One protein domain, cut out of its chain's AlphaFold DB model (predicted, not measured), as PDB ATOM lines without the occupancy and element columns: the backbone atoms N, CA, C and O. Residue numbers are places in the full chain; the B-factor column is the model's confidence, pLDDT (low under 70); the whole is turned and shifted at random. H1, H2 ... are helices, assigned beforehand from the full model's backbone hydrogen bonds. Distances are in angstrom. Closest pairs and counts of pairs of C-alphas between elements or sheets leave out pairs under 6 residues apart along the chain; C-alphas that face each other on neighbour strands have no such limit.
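Overview. This is residues 19 to 72 of the 75 residues of the protein "(d)CMP kinase" of Buchnera aphidicola (Sitobion avenae) (UniProt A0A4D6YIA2). The domain is an open, loose chain of three helices: H1 sits by itself at one end, a strung-out link of residues 30 to 35 leads from it to the long helix H2, and the short helix H3 packs crosswise on residues 43 to 47 of H2. H1, this link and H2 together make the long axis, while H3 makes a crosswise head at the other end, with a tail after it that has no named element, residues 65 to 72. The printed part has 54 residues with three named helices, in the order H1, H2, H3, and no named strand; the class is all helix. The whole is loose, with a radius of gyration of the C-alphas of 14.2 A, and its C-alphas span 40 by 19 by 17 A.

Arrangement. H1, residues 19 to 29, touches no helix. It is apart from H2, residues 36 to 50, although H2 is the next helix along the printed part. H1 is also apart from H3, residues 56 to 64. H2 and H3 touch, with 4 pairs of C-alphas within 8 A. The closest C-alphas of the two are those of Ala 47 and Ile 59, 7.3 A apart. H2 touches H3 with residues 43 to 47 alone. The lines of H2 and H3 are about perpendicular, at 83 degrees, and their centres are 11.8 A apart. In H1, H2 and H3, every pair of the O of residue i and the N of residue i+4 is within hydrogen-bond range.

Along the chain. H1 runs from Ser 19, with its C-alpha at (-34.422, 30.242, -14.766), to Leu 29, and measures 15.4 A from first to last C-alpha. H2 runs from Ser 36, with its C-alpha at (-32.888, 21.553, -18.698), to Lys 50; it is the longest helix, with 15 residues and 21.4 A from first to last C-alpha. H3 runs from Glu 56 to Asn 64, whose C-alpha is at (-25.825, 4.949, -18.661), and measures 12.2 A from first to last C-alpha.

Size, cuts and confidence. The outline of the C-alphas is a rod. The two C-alphas farthest apart are those of Lys 28 and Asn 51, 40.7 A. The C-alphas of the first and last printed residues, Ser 19 and Lys 72, are 18.7 A apart. The printed part has no cut. The link from H1 to H2, with 6 residues between them, is short, and the link from H2 to H3, with 5 residues between them, is tight. The mean pLDDT of the printed part is 90.3, and residues 70 to 72 are under 70.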
ATOM      1  N   SER A  19     -34.669  30.991 -16.007       93.12
ATOM      2  CA  SER A  19     -34.422  30.242 -14.766       93.12
ATOM      3  C   SER A  19     -34.940  30.971 -13.526       93.12
ATOM      4  O   SER A  19     -35.399  30.343 -12.579       93.12
ATOM      5  N   THR A  20     -34.875  32.303 -13.516       95.62
ATOM      6  CA  THR A  20     -35.418  33.108 -12.417       95.62
ATOM      7  C   THR A  20     -36.941  33.035 -12.419       95.62
ATOM      8  O   THR A  20     -37.546  32.755 -11.387       95.62
ATOM      9  N   LEU A  21     -37.564  33.216 -13.585       96.12
ATOM     10  CA  LEU A  21     -39.015  33.143 -13.737       96.12
ATOM     11  C   LEU A  21     -39.560  31.747 -13.402       96.12
ATOM     12  O   LEU A  21     -40.543  31.639 -12.670       96.12
ATOM     13  N   SER A  22     -38.910  30.682 -13.880       95.94
ATOM     14  CA  SER A  22     -39.323  29.300 -13.619       95.94
ATOM     15  C   SER A  22     -39.270  28.953 -12.132       95.94
ATOM     16  O   SER A  22     -40.219  28.365 -11.618       95.94
ATOM     17  N   LYS A  23     -38.229  29.394 -11.412       96.00
ATOM     18  CA  LYS A  23     -38.118  29.251  -9.948       96.00
ATOM     19  C   LYS A  23     -39.236  29.976  -9.213       96.00
ATOM     20  O   LYS A  23     -39.841  29.406  -8.310       96.00
ATOM     21  N   ILE A  24     -39.541  31.210  -9.613       97.69
ATOM     22  CA  ILE A  24     -40.625  31.992  -9.005       97.69
ATOM     23  C   ILE A  24     -41.975  31.294  -9.213       97.69
ATOM     24  O   ILE A  24     -42.746  31.176  -8.262       97.69
ATOM     25  N   ILE A  25     -42.263  30.815 -10.427       97.31
ATOM     26  CA  ILE A  25     -43.519  30.117 -10.742       97.31
ATOM     27  C   ILE A  25     -43.618  28.799  -9.967       97.31
ATOM     28  O   ILE A  25     -44.636  28.559  -9.321       97.31
ATOM     29  N   ALA A  26     -42.563  27.981  -9.973       97.25
ATOM     30  CA  ALA A  26     -42.533  26.706  -9.258       97.25
ATOM     31  C   ALA A  26     -42.759  26.890  -7.748       97.25
ATOM     32  O   ALA A  26     -43.608  26.214  -7.173       97.25
ATOM     33  N   ASN A  27     -42.089  27.871  -7.129       97.44
ATOM     34  CA  ASN A  27     -42.271  28.189  -5.711       97.44
ATOM     35  C   ASN A  27     -43.696  28.662  -5.400       97.44
ATOM     36  O   ASN A  27     -44.273  28.248  -4.399       97.44
ATOM     37  N   LYS A  28     -44.289  29.510  -6.254       98.06
ATOM     38  CA  LYS A  28     -45.667  29.997  -6.067       98.06
ATOM     39  C   LYS A  28     -46.713  28.892  -6.192       98.06
ATOM     40  O   LYS A  28     -47.731  28.951  -5.510       98.06
ATOM     41  N   LEU A  29     -46.484  27.919  -7.072       97.31
ATOM     42  CA  LEU A  29     -47.405  26.806  -7.311       97.31
ATOM     43  C   LEU A  29     -47.135  25.595  -6.408       97.31
ATOM     44  O   LEU A  29     -47.934  24.662  -6.406       97.31
ATOM     45  N   ASN A  30     -46.032  25.599  -5.653       96.69
ATOM     46  CA  ASN A  30     -45.497  24.427  -4.961       96.69
ATOM     47  C   ASN A  30     -45.298  23.231  -5.917       96.69
ATOM     48  O   ASN A  30     -45.696  22.101  -5.633       96.69
ATOM     49  N   TRP A  31     -44.747  23.505  -7.101       96.62
ATOM     50  CA  TRP A  31     -44.489  22.506  -8.140       96.62
ATOM     51  C   TRP A  31     -43.009  22.144  -8.207       96.62
ATOM     52  O   TRP A  31     -42.135  22.943  -7.872       96.62
ATOM     53  N   ALA A  32     -42.728  20.943  -8.709       94.00
ATOM     54  CA  ALA A  32     -41.372  20.560  -9.073       94.00
ATOM     55  C   ALA A  32     -40.846  21.439 -10.222       94.00
ATOM     56  O   ALA A  32     -41.591  21.808 -11.133       94.00
ATOM     57  N   LEU A  33     -39.545  21.733 -10.195       93.94
ATOM     58  CA  LEU A  33     -38.852  22.491 -11.233       93.94
ATOM     59  C   LEU A  33     -37.824  21.608 -11.946       93.94
ATOM     60  O   LEU A  33     -36.975  20.994 -11.305       93.94
ATOM     61  N   LEU A  34     -37.851  21.621 -13.279       92.06
ATOM     62  CA  LEU A  34     -36.844  20.989 -14.125       92.06
ATOM     63  C   LEU A  34     -36.064  22.057 -14.905       92.06
ATOM     64  O   LEU A  34     -36.608  22.707 -15.795       92.06
ATOM     65  N   GLU A  35     -34.776  22.231 -14.597       88.94
ATOM     66  CA  GLU A  35     -33.888  23.157 -15.319       88.94
ATOM     67  C   GLU A  35     -33.045  22.413 -16.370       88.94
ATOM     68  O   GLU A  35     -31.910  22.013 -16.099       88.94
ATOM     69  N   SER A  36     -33.567  22.264 -17.594       88.75
ATOM     70  CA  SER A  36     -32.888  21.553 -18.698       88.75
ATOM     71  C   SER A  36     -31.456  22.046 -18.946       88.75
ATOM     72  O   SER A  36     -30.537  21.247 -19.115       88.75
ATOM     73  N   GLY A  37     -31.220  23.359 -18.874       88.94
ATOM     74  CA  GLY A  37     -29.889  23.941 -19.060       88.94
ATOM     75  C   GLY A  37     -28.836  23.454 -18.054       88.94
ATOM     76  O   GLY A  37     -27.662  23.369 -18.411       88.94
ATOM     77  N   ASN A  38     -29.219  23.110 -16.818       87.19
ATOM     78  CA  ASN A  38     -28.284  22.536 -15.840       87.19
ATOM     79  C   ASN A  38     -27.895  21.104 -16.214       87.19
ATOM     80  O   ASN A  38     -26.738  20.735 -16.042       87.19
ATOM     81  N   ILE A  39     -28.832  20.333 -16.771       87.94
ATOM     82  CA  ILE A  39     -28.591  18.961 -17.228       87.94
ATOM     83  C   ILE A  39     -27.580  18.970 -18.379       87.94
ATOM     84  O   ILE A  39     -26.546  18.315 -18.284       87.94
ATOM     85  N   TYR A  40     -27.802  19.790 -19.411       90.44
ATOM     86  CA  TYR A  40     -26.856  19.906 -20.529       90.44
ATOM     87  C   TYR A  40     -25.464  20.374 -20.083       90.44
ATOM     88  O   TYR A  40     -24.458  19.817 -20.521       90.44
ATOM     89  N   ARG A  41     -25.377  21.355 -19.170       91.06
ATOM     90  CA  ARG A  41     -24.089  21.816 -18.617       91.06
ATOM     91  C   ARG A  41     -23.372  20.737 -17.814       91.06
ATOM     92  O   ARG A  41     -22.155  20.628 -17.918       91.06
ATOM     93  N   LEU A  42     -24.103  19.954 -17.026       89.44
ATOM     94  CA  LEU A  42     -23.536  18.842 -16.270       89.44
ATOM     95  C   LEU A  42     -22.953  17.783 -17.211       89.44
ATOM     96  O   LEU A  42     -21.822  17.350 -17.005       89.44
ATOM     97  N   ILE A  43     -23.694  17.400 -18.251       90.81
ATOM     98  CA  ILE A  43     -23.238  16.418 -19.243       90.81
ATOM     99  C   ILE A  43     -21.973  16.922 -19.940       90.81
ATOM    100  O   ILE A  43     -20.973  16.208 -19.973       90.81
ATOM    101  N   ALA A  44     -21.976  18.172 -20.412       92.81
ATOM    102  CA  ALA A  44     -20.808  18.784 -21.041       92.81
ATOM    103  C   ALA A  44     -19.596  18.818 -20.094       92.81
ATOM    104  O   ALA A  44     -18.493  18.437 -20.480       92.81
ATOM    105  N   PHE A  45     -19.797  19.215 -18.834       92.19
ATOM    106  CA  PHE A  45     -18.743  19.216 -17.821       92.19
ATOM    107  C   PHE A  45     -18.147  17.819 -17.601       92.19
ATOM    108  O   PHE A  45     -16.930  17.671 -17.510       92.19
ATOM    109  N   LEU A  46     -18.988  16.788 -17.523       90.81
ATOM    110  CA  LEU A  46     -18.542  15.411 -17.322       90.81
ATOM    111  C   LEU A  46     -17.800  14.856 -18.535       90.81
ATOM    112  O   LEU A  46     -16.784  14.187 -18.346       90.81
ATOM    113  N   ALA A  47     -18.272  15.152 -19.747       93.31
ATOM    114  CA  ALA A  47     -17.600  14.754 -20.978       93.31
ATOM    115  C   ALA A  47     -16.199  15.377 -21.055       93.31
ATOM    116  O   ALA A  47     -15.219  14.654 -21.211       93.31
ATOM    117  N   LEU A  48     -16.089  16.686 -20.799       93.75
ATOM    118  CA  LEU A  48     -14.807  17.396 -20.736       93.75
ATOM    119  C   LEU A  48     -13.880  16.817 -19.661       93.75
ATOM    120  O   LEU A  48     -12.712  16.550 -19.921       93.75
ATOM    121  N   LYS A  49     -14.399  16.577 -18.451       92.38
ATOM    122  CA  LYS A  49     -13.603  16.060 -17.328       92.38
ATOM    123  C   LYS A  49     -13.081  14.641 -17.570       92.38
ATOM    124  O   LYS A  49     -12.013  14.298 -17.070       92.38
ATOM    125  N   LYS A  50     -13.842  13.812 -18.287       91.62
ATOM    126  CA  LYS A  50     -13.482  12.425 -18.617       91.62
ATOM    127  C   LYS A  50     -12.821  12.285 -19.992       91.62
ATOM    128  O   LYS A  50     -12.503  11.167 -20.376       91.62
ATOM    129  N   ASN A  51     -12.614  13.396 -20.702       95.12
ATOM    130  CA  ASN A  51     -12.070  13.432 -22.056       95.12
ATOM    131  C   ASN A  51     -12.842  12.526 -23.039       95.12
ATOM    132  O   ASN A  51     -12.257  11.831 -23.865       95.12
ATOM    133  N   ILE A  52     -14.169  12.502 -22.893       94.62
ATOM    134  CA  ILE A  52     -15.097  11.723 -23.719       94.62
ATOM    135  C   ILE A  52     -15.460  12.550 -24.954       94.62
ATOM    136  O   ILE A  52     -15.652  13.766 -24.852       94.62
ATOM    137  N   SER A  53     -15.555  11.901 -26.115       94.06
ATOM    138  CA  SER A  53     -15.966  12.572 -27.346       94.06
ATOM    139  C   SER A  53     -17.434  13.025 -27.268       94.06
ATOM    140  O   SER A  53     -18.236  12.493 -26.505       94.06
ATOM    141  N   ILE A  54     -17.806  14.029 -28.060       91.06
ATOM    142  CA  ILE A  54     -19.193  14.523 -28.122       91.06
ATOM    143  C   ILE A  54     -20.073  13.728 -29.103       91.06
ATOM    144  O   ILE A  54     -21.130  14.214 -29.505       91.06
ATOM    145  N   LEU A  55     -19.639  12.533 -29.513       95.25
ATOM    146  CA  LEU A  55     -20.460  11.623 -30.306       95.25
ATOM    147  C   LEU A  55     -21.619  11.089 -29.459       95.25
ATOM    148  O   LEU A  55     -21.481  10.857 -28.258       95.25
ATOM    149  N   GLU A  56     -22.777  10.894 -30.090       91.94
ATOM    150  CA  GLU A  56     -23.996  10.464 -29.399       91.94
ATOM    151  C   GLU A  56     -23.788   9.156 -28.623       91.94
ATOM    152  O   GLU A  56     -24.156   9.075 -27.453       91.94
ATOM    153  N   GLU A  57     -23.131   8.172 -29.240       95.62
ATOM    154  CA  GLU A  57     -22.832   6.874 -28.625       95.62
ATOM    155  C   GLU A  57     -22.020   7.001 -27.326       95.62
ATOM    156  O   GLU A  57     -22.349   6.380 -26.311       95.62
ATOM    157  N   ASP A  58     -21.018   7.877 -27.323       94.50
ATOM    158  CA  ASP A  58     -20.130   8.111 -26.189       94.50
ATOM    159  C   ASP A  58     -20.849   8.838 -25.047       94.50
ATOM    160  O   ASP A  58     -20.690   8.495 -23.869       94.50
ATOM    161  N   ILE A  59     -21.694   9.816 -25.382       94.31
ATOM    162  CA  ILE A  59     -22.512  10.542 -24.405       94.31
ATOM    163  C   ILE A  59     -23.582   9.627 -23.802       94.31
ATOM    164  O   ILE A  59     -23.784   9.647 -22.585       94.31
ATOM    165  N   VAL A  60     -24.243   8.792 -24.607       94.00
ATOM    166  CA  VAL A  60     -25.210   7.796 -24.117       94.00
ATOM    167  C   VAL A  60     -24.523   6.810 -23.176       94.00
ATOM    168  O   VAL A  60     -25.029   6.544 -22.083       94.00
ATOM    169  N   ASN A  61     -23.335   6.322 -23.535       94.31
ATOM    170  CA  ASN A  61     -22.564   5.438 -22.669       94.31
ATOM    171  C   ASN A  61     -22.155   6.128 -21.351       94.31
ATOM    172  O   ASN A  61     -22.250   5.530 -20.277       94.31
ATOM    173  N   LEU A  62     -21.769   7.407 -21.391       91.19
ATOM    174  CA  LEU A  62     -21.504   8.210 -20.192       91.19
ATOM    175  C   LEU A  62     -22.739   8.317 -19.283       91.19
ATOM    176  O   LEU A  62     -22.608   8.174 -18.066       91.19
ATOM    177  N   LEU A  63     -23.916   8.574 -19.856       90.56
ATOM    178  CA  LEU A  63     -25.187   8.712 -19.133       90.56
ATOM    179  C   LEU A  63     -25.657   7.395 -18.504       90.56
ATOM    180  O   LEU A  63     -26.148   7.396 -17.374       90.56
ATOM    181  N   ASN A  64     -25.467   6.268 -19.188       91.75
ATOM    182  CA  ASN A  64     -25.825   4.949 -18.661       91.75
ATOM    183  C   ASN A  64     -24.969   4.548 -17.450       91.75
ATOM    184  O   ASN A  64     -25.452   3.864 -16.553       91.75
ATOM    185  N   ASN A  65     -23.719   5.012 -17.401       89.12
ATOM    186  CA  ASN A  65     -22.760   4.694 -16.337       89.12
ATOM    187  C   ASN A  65     -22.597   5.825 -15.306       89.12
ATOM    188  O   ASN A  65     -21.625   5.863 -14.545       89.12
ATOM    189  N   LEU A  66     -23.504   6.798 -15.314       84.38
ATOM    190  CA  LEU A  66     -23.444   7.956 -14.435       84.38
ATOM    191  C   LEU A  66     -23.998   7.601 -13.055       84.38
ATOM    192  O   LEU A  66     -25.132   7.150 -12.920       84.38
ATOM    193  N   ASP A  67     -23.217   7.858 -12.006       81.12
ATOM    194  CA  ASP A  67     -23.739   7.802 -10.644       81.12
ATOM    195  C   ASP A  67     -24.617   9.037 -10.386       81.12
ATOM    196  O   ASP A  67     -24.137  10.135 -10.087       81.12
ATOM    197  N   TYR A  68     -25.931   8.847 -10.504       73.44
ATOM    198  CA  TYR A  68     -26.937   9.885 -10.280       73.44
ATOM    199  C   TYR A  68     -26.943  10.421  -8.837       73.44
ATOM    200  O   TYR A  68     -27.503  11.493  -8.586       73.44
ATOM    201  N   SER A  69     -26.293   9.746  -7.879       72.88
ATOM    202  CA  SER A  69     -26.120  10.263  -6.516       72.88
ATOM    203  C   SER A  69     -25.285  11.550  -6.484       72.88
ATOM    204  O   SER A  69     -25.539  12.434  -5.661       72.88
ATOM    205  N   LEU A  70     -24.371  11.724  -7.445       62.91
ATOM    206  CA  LEU A  70     -23.546  12.925  -7.604       62.91
ATOM    207  C   LEU A  70     -24.379  14.166  -7.959       62.91
ATOM    208  O   LEU A  70     -23.966  15.289  -7.670       62.91
ATOM    209  N   ILE A  71     -25.565  13.970  -8.544       64.19
ATOM    210  CA  ILE A  71     -26.483  15.038  -8.966       64.19
ATOM    211  C   ILE A  71     -27.335  15.532  -7.787       64.19
ATOM    212  O   ILE A  71     -27.697  16.705  -7.729       64.19
ATOM    213  N   LYS A  72     -27.603  14.673  -6.793       55.81
ATOM    214  CA  LYS A  72     -28.461  14.995  -5.638       55.81
ATOM    215  C   LYS A  72     -27.837  15.969  -4.636       55.81
ATOM    216  O   LYS A  72     -28.550  16.499  -3.796       55.81
TER     217      LYS A  72